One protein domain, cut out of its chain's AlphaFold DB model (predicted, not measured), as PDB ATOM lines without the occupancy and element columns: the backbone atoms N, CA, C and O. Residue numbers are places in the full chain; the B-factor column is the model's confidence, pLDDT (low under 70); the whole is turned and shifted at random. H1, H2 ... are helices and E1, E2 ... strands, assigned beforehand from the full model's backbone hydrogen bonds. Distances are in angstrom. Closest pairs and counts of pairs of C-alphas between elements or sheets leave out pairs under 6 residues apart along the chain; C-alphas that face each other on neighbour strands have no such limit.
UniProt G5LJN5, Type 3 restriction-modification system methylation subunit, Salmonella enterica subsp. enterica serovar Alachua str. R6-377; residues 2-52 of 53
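Overview. This is residues 2 to 52 of the 53 residues of the protein "Type 3 restriction-modification system methylation subunit" of Salmonella enterica subsp. enterica serovar Alachua str. R6-377 (UniProt G5LJN5). A long, narrow loop, residues 29 to 47, folds back on itself at a tip near Glu 37, with H2 and H3 on opposite sides of its open end and E1 in its returning limb. Residues 2 to 18, of which 2 to 11 belong to H1, stick out from this body as an arm. The printed part has 51 residues, with three named helices and one named strand in the order H1, H2, E1, H3; E1 pairs with no named strand. The class is mostly helix, with 22 residues in helices and 3 in the strand, though under half of the printed residues are in named elements. The whole is loose, with a radius of gyration of the C-alphas of 13.9 A and spans of 36 by 31 by 20 A.

Arrangement. The longest helix by residues is H1, residues 2 to 11, and it touches no helix. It lies within residues 2 to 18, which stand free, with no C-alpha 8 or more residues away along the chain within 10 A. H2, residues 18 to 25, and H3, residues 49 to 52, are apart. E1, residues 41 to 43, is apart from H1, H2 and H3, with no C-alpha of E1 within 8 A of any of them. A short pairing joins residues 34 to 35 with residues 41 to 43 of E1, antiparallel. In H1 and H2 every O i to N i+4 pair is within hydrogen-bond range. H3, with four residues, is too short for such a pair, and its one O i to N i+3 pair is within range.

Along the chain. H1 runs from C-alpha 2 at (99.424, 74.476, 65.924) to C-alpha 11 at (105.845, 69.822, 77.673), a length of 14.2 A. H2 runs from Phe 18 to Ala 25 and measures 10.3 A from first to last C-alpha. E1 runs from Leu 41 to Ala 43, 5.6 A. H3 runs from Leu 49 to Phe 52, 5.1 A, and C-alpha 52 is at (89.567, 81.996, 95.859).

Size, cuts and confidence. The two C-alphas farthest apart are those of Leu 2 and Glu 37, at 40.1 A. Without the residues that stand free, the body has 34 residues and spans 31 by 19 by 12 A. The link from H2 to E1, residues 26 to 40, is long; that from H1 to H2 is short, and that from E1 to H3 is tight. The printed part has no cut. The mean pLDDT of the printed part is 75.3, and residues 2 to 17 are under 70; H1 has a mean of 62.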
ATOM      1  N   LEU A   2     100.398  74.559  64.809       59.81
ATOM      2  CA  LEU A   2      99.424  74.476  65.924       59.81
ATOM      3  C   LEU A   2      99.603  73.229  66.813       59.81
ATOM      4  O   LEU A   2      99.619  73.335  68.034       59.81
ATOM      5  N   LYS A   3      99.813  72.063  66.188       64.06
ATOM      6  CA  LYS A   3     100.117  70.798  66.881       64.06
ATOM      7  C   LYS A   3     101.426  70.849  67.672       64.06
ATOM      8  O   LYS A   3     101.515  70.268  68.747       64.06
ATOM      9  N   ASP A   4     102.421  71.554  67.142       65.25
ATOM     10  CA  ASP A   4     103.728  71.697  67.788       65.25
ATOM     11  C   ASP A   4     103.636  72.638  68.995       65.25
ATOM     12  O   ASP A   4     104.218  72.348  70.032       65.25
ATOM     13  N   ASN A   5     102.820  73.696  68.908       57.38
ATOM     14  CA  ASN A   5     102.522  74.584  70.036       57.38
ATOM     15  C   ASN A   5     101.726  73.875  71.140       57.38
ATOM     16  O   ASN A   5     101.984  74.094  72.316       57.38
ATOM     17  N   GLN A   6     100.778  73.004  70.779       61.78
ATOM     18  CA  GLN A   6     100.030  72.203  71.755       61.78
ATOM     19  C   GLN A   6     100.946  71.225  72.496       61.78
ATOM     20  O   GLN A   6     100.956  71.218  73.722       61.78
ATOM     21  N   LYS A   7     101.798  70.493  71.769       66.62
ATOM     22  CA  LYS A   7     102.830  69.643  72.379       66.62
ATOM     23  C   LYS A   7     103.825  70.432  73.225       66.62
ATOM     24  O   LYS A   7     104.262  69.944  74.261       66.62
ATOM     25  N   HIS A   8     104.188  71.641  72.797       61.97
ATOM     26  CA  HIS A   8     105.033  72.523  73.588       61.97
ATOM     27  C   HIS A   8     104.345  72.882  74.906       61.97
ATOM     28  O   HIS A   8     104.939  72.651  75.949       61.97
ATOM     29  N   ASN A   9     103.083  73.315  74.879       61.62
ATOM     30  CA  ASN A   9     102.308  73.634  76.080       61.62
ATOM     31  C   ASN A   9     102.133  72.427  77.021       61.62
ATOM     32  O   ASN A   9     102.157  72.605  78.232       61.62
ATOM     33  N   GLU A  10     102.006  71.210  76.486       63.94
ATOM     34  CA  GLU A  10     101.992  69.967  77.276       63.94
ATOM     35  C   GLU A  10     103.367  69.643  77.893       63.94
ATOM     36  O   GLU A  10     103.445  69.077  78.981       63.94
ATOM     37  N   SER A  11     104.459  70.005  77.207       59.59
ATOM     38  CA  SER A  11     105.845  69.822  77.673       59.59
ATOM     39  C   SER A  11     106.344  70.941  78.590       59.59
ATOM     40  O   SER A  11     107.358  70.776  79.273       59.59
ATOM     41  N   VAL A  12     105.644  72.079  78.613       55.56
ATOM     42  CA  VAL A  12     105.869  73.160  79.567       55.56
ATOM     43  C   VAL A  12     105.358  72.647  80.908       55.56
ATOM     44  O   VAL A  12     104.208  72.844  81.295       55.56
ATOM     45  N   ALA A  13     106.239  71.950  81.629       55.78
ATOM     46  CA  ALA A  13     106.086  71.774  83.063       55.78
ATOM     47  C   ALA A  13     105.796  73.159  83.661       55.78
ATOM     48  O   ALA A  13     106.437  74.119  83.215       55.78
ATOM     49  N   PRO A  14     104.840  73.285  84.607       56.47
ATOM     50  CA  PRO A  14     104.442  74.572  85.161       56.47
ATOM     51  C   PRO A  14     105.699  75.381  85.430       56.47
ATOM     52  O   PRO A  14     106.554  74.950  86.205       56.47
ATOM     53  N   ASN A  15     105.844  76.511  84.742       58.44
ATOM     54  CA  ASN A  15     107.006  77.390  84.825       58.44
ATOM     55  C   ASN A  15     106.975  78.198  86.137       58.44
ATOM     56  O   ASN A  15     107.046  79.419  86.140       58.44
ATOM     57  N   SER A  16     106.768  77.471  87.236       61.97
ATOM     58  CA  SER A  16     107.462  77.422  88.527       61.97
ATOM     59  C   SER A  16     107.925  78.691  89.235       61.97
ATOM     60  O   SER A  16     108.189  78.591  90.423       61.97
ATOM     61  N   ALA A  17     107.993  79.865  88.620       65.19
ATOM     62  CA  ALA A  17     108.192  81.120  89.334       65.19
ATOM     63  C   ALA A  17     106.844  81.652  89.820       65.19
ATOM     64  O   ALA A  17     106.610  81.696  91.021       65.19
ATOM     65  N   PHE A  18     105.911  81.918  88.900       73.62
ATOM     66  CA  PHE A  18     104.601  82.476  89.245       73.62
ATOM     67  C   PHE A  18     103.800  81.559  90.175       73.62
ATOM     68  O   PHE A  18     103.306  82.008  91.198       73.62
ATOM     69  N   LEU A  19     103.719  80.258  89.872       73.75
ATOM     70  CA  LEU A  19     103.003  79.318  90.741       73.75
ATOM     71  C   LEU A  19     103.695  79.123  92.096       73.75
ATOM     72  O   LEU A  19     102.998  78.957  93.089       73.75
ATOM     73  N   SER A  20     105.030  79.192  92.168       75.12
ATOM     74  CA  SER A  20     105.732  79.119  93.460       75.12
ATOM     75  C   SER A  20     105.582  80.402  94.272       75.12
ATOM     76  O   SER A  20     105.481  80.343  95.493       75.12
ATOM     77  N   GLU A  21     105.573  81.565  93.623       79.31
ATOM     78  CA  GLU A  21     105.282  82.847  94.265       79.31
ATOM     79  C   GLU A  21     103.841  82.887  94.765       79.31
ATOM     80  O   GLU A  21     103.607  83.242  95.917       79.31
ATOM     81  N   LEU A  22     102.893  82.426  93.948       79.44
ATOM     82  CA  LEU A  22     101.490  82.318  94.321       79.44
ATOM     83  C   LEU A  22     101.301  81.332  95.478       79.44
ATOM     84  O   LEU A  22     100.590  81.643  96.424       79.44
ATOM     85  N   GLN A  23     101.992  80.189  95.466       81.06
ATOM     86  CA  GLN A  23     101.963  79.224  96.570       81.06
ATOM     87  C   GLN A  23     102.579  79.778  97.857       81.06
ATOM     88  O   GLN A  23     102.119  79.449  98.945       81.06
ATOM     89  N   ARG A  24     103.605  80.629  97.758       80.06
ATOM     90  CA  ARG A  24     104.184  81.325  98.918       80.06
ATOM     91  C   ARG A  24     103.266  82.414  99.463       80.06
ATOM     92  O   ARG A  24     103.232  82.604 100.672       80.06
ATOM     93  N   ALA A  25     102.580  83.137  98.583       83.88
ATOM     94  CA  ALA A  25     101.711  84.247  98.951       83.88
ATOM     95  C   ALA A  25     100.347  83.781  99.482       83.88
ATOM     96  O   ALA A  25      99.806  84.421 100.375       83.88
ATOM     97  N   LEU A  26      99.813  82.690  98.924       86.00
ATOM     98  CA  LEU A  26      98.449  82.196  99.130       86.00
ATOM     99  C   LEU A  26      98.415  80.664  99.336       86.00
ATOM    100  O   LEU A  26      97.723  79.954  98.598       86.00
ATOM    101  N   PRO A  27      99.182  80.110 100.294       83.88
ATOM    102  CA  PRO A  27      99.280  78.664 100.500       83.88
ATOM    103  C   PRO A  27      97.939  77.995 100.844       83.88
ATOM    104  O   PRO A  27      97.730  76.833 100.504       83.88
ATOM    105  N   GLU A  28      97.018  78.706 101.490       84.75
ATOM    106  CA  GLU A  28      95.698  78.218 101.903       84.75
ATOM    107  C   GLU A  28      94.763  77.891 100.725       84.75
ATOM    108  O   GLU A  28      93.819  77.106 100.869       84.75
ATOM    109  N   PHE A  29      95.070  78.438  99.546       84.19
ATOM    110  CA  PHE A  29      94.355  78.193  98.298       84.19
ATOM    111  C   PHE A  29      95.014  77.102  97.445       84.19
ATOM    112  O   PHE A  29      94.562  76.841  96.335       84.19
ATOM    113  N   PHE A  30      96.067  76.436  97.929       85.69
ATOM    114  CA  PHE A  30      96.661  75.287  97.246       85.69
ATOM    115  C   PHE A  30      96.182  73.971  97.860       85.69
ATOM    116  O   PHE A  30      96.303  73.725  99.060       85.69
ATOM    117  N   ILE A  31      95.670  73.085  97.009       85.25
ATOM    118  CA  ILE A  31      95.375  71.700  97.375       85.25
ATOM    119  C   ILE A  31      96.691  70.925  97.402       85.25
ATOM    120  O   ILE A  31      97.513  71.059  96.497       85.25
ATOM    121  N   ALA A  32      96.883  70.112  98.438       82.62
ATOM    122  CA  ALA A  32      98.048  69.248  98.568       82.62
ATOM    123  C   ALA A  32      98.028  68.084  97.563       82.62
ATOM    124  O   ALA A  32      96.968  67.613  97.146       82.62
ATOM    125  N   ASP A  33      99.217  67.591  97.223       85.44
ATOM    126  CA  ASP A  33      99.397  66.372  96.439       85.44
ATOM    127  C   ASP A  33      98.725  65.174  97.130       85.44
ATOM    128  O   ASP A  33      98.846  64.973  98.342       85.44
ATOM    129  N   ARG A  34      98.005  64.360  96.351       84.81
ATOM    130  CA  ARG A  34      97.322  63.162  96.844       84.81
ATOM    131  C   ARG A  34      98.112  61.919  96.462       84.81
ATOM    132  O   ARG A  34      98.295  61.635  95.277       84.81
ATOM    133  N   TYR A  35      98.500  61.150  97.472       88.50
ATOM    134  CA  TYR A  35      99.250  59.903  97.333       88.50
ATOM    135  C   TYR A  35      98.376  58.688  97.670       88.50
ATOM    136  O   TYR A  35      97.404  58.810  98.420       88.50
ATOM    137  N   ASN A  36      98.695  57.530  97.089       89.00
ATOM    138  CA  ASN A  36      98.085  56.252  97.464       89.00
ATOM    139  C   ASN A  36      98.772  55.659  98.700       89.00
ATOM    140  O   ASN A  36      99.747  56.200  99.220       89.00
ATOM    141  N   GLU A  37      98.255  54.525  99.167       88.12
ATOM    142  CA  GLU A  37      98.802  53.796 100.317       88.12
ATOM    143  C   GLU A  37     100.235  53.290 100.078       88.12
ATOM    144  O   GLU A  37     100.968  53.059 101.035       88.12
ATOM    145  N   GLN A  38     100.658  53.160  98.815       86.44
ATOM    146  CA  GLN A  38     102.030  52.813  98.436       86.44
ATOM    147  C   GLN A  38     102.967  54.032  98.316       86.44
ATOM    148  O   GLN A  38     104.154  53.860  98.045       86.44
ATOM    149  N   GLY A  39     102.468  55.256  98.532       82.88
ATOM    150  CA  GLY A  39     103.249  56.490  98.421       82.88
ATOM    151  C   GLY A  39     103.442  57.006  96.991       82.88
ATOM    152  O   GLY A  39     104.221  57.933  96.775       82.88
ATOM    153  N   GLU A  40     102.738  56.453  96.004       87.75
ATOM    154  CA  GLU A  40     102.748  56.954  94.629       87.75
ATOM    155  C   GLU A  40     101.761  58.117  94.471       87.75
ATOM    156  O   GLU A  40     100.648  58.101  95.006       87.75
ATOM    157  N   LEU A  41     102.174  59.142  93.722       82.00
ATOM    158  CA  LEU A  41     101.359  60.321  93.441       82.00
ATOM    159  C   LEU A  41     100.180  59.938  92.534       82.00
ATOM    160  O   LEU A  41     100.373  59.641  91.357       82.00
ATOM    161  N   ILE A  42      98.961  59.987  93.068       85.31
ATOM    162  CA  ILE A  42      97.730  59.722  92.307       85.31
ATOM    163  C   ILE A  42      97.258  60.993  91.602       85.31
ATOM    164  O   ILE A  42      96.761  60.948  90.480       85.31
ATOM    165  N   ALA A  43      97.382  62.134  92.277       79.38
ATOM    166  CA  ALA A  43      96.966  63.420  91.745       79.38
ATOM    167  C   ALA A  43      97.861  64.525  92.290       79.38
ATOM    168  O   ALA A  43      98.046  64.648  93.502       79.38
ATOM    169  N   LYS A  44      98.390  65.341  91.381       75.75
ATOM    170  CA  LYS A  44      99.122  66.545  91.748       75.75
ATOM    171  C   LYS A  44      98.127  67.598  92.226       75.75
ATOM    172  O   LYS A  44      97.160  67.901  91.527       75.75
ATOM    173  N   GLY A  45      98.356  68.102  93.425       74.25
ATOM    174  CA  GLY A  45      97.656  69.240  93.980       74.25
ATOM    175  C   GLY A  45      97.976  70.512  93.196       74.25
ATOM    176  O   GLY A  45      98.930  70.576  92.415       74.25
ATOM    177  N   GLY A  46      97.149  71.534  93.359       82.25
ATOM    178  CA  GLY A  46      97.260  72.768  92.594       82.25
ATOM    179  C   GLY A  46      96.445  73.892  93.206       82.25
ATOM    180  O   GLY A  46      95.824  73.719  94.253       82.25
ATOM    181  N   PHE A  47      96.466  75.048  92.549       81.69
ATOM    182  CA  PHE A  47      95.688  76.202  92.979       81.69
ATOM    183  C   PHE A  47      94.189  75.930  92.820       81.69
ATOM    184  O   PHE A  47      93.725  75.559  91.741       81.69
ATOM    185  N   ASP A  48      93.442  76.117  93.899       82.19
ATOM    186  CA  ASP A  48      92.000  75.933  93.970       82.19
ATOM    187  C   ASP A  48      91.299  77.267  93.709       82.19
ATOM    188  O   ASP A  48      91.045  78.056  94.620       82.19
ATOM    189  N   LEU A  49      90.985  77.516  92.435       77.75
ATOM    190  CA  LEU A  49      90.256  78.715  92.013       77.75
ATOM    191  C   LEU A  49      88.887  78.835  92.695       77.75
ATOM    192  O   LEU A  49      88.441  79.949  92.931       77.75
ATOM    193  N   ALA A  50      88.241  77.717  93.040       80.38
ATOM    194  CA  ALA A  50      86.924  77.736  93.670       80.38
ATOM    195  C   ALA A  50      86.979  78.175  95.139       80.38
ATOM    196  O   ALA A  50      85.977  78.634  95.674       80.38
ATOM    197  N   ARG A  51      88.135  78.035  95.801       77.31
ATOM    198  CA  ARG A  51      88.348  78.596  97.143       77.31
ATOM    199  C   ARG A  51      88.635  80.087  97.119       77.31
ATOM    200  O   ARG A  51      88.426  80.727  98.139       77.31
ATOM    201  N   PHE A  52      89.178  80.595  96.013       75.38
ATOM    202  CA  PHE A  52      89.567  81.996  95.859       75.38
ATOM    203  C   PHE A  52      88.378  82.932  95.568       75.38
ATOM    204  O   PHE A  52      88.509  84.135  95.783       75.38
TER     205      PHE A  52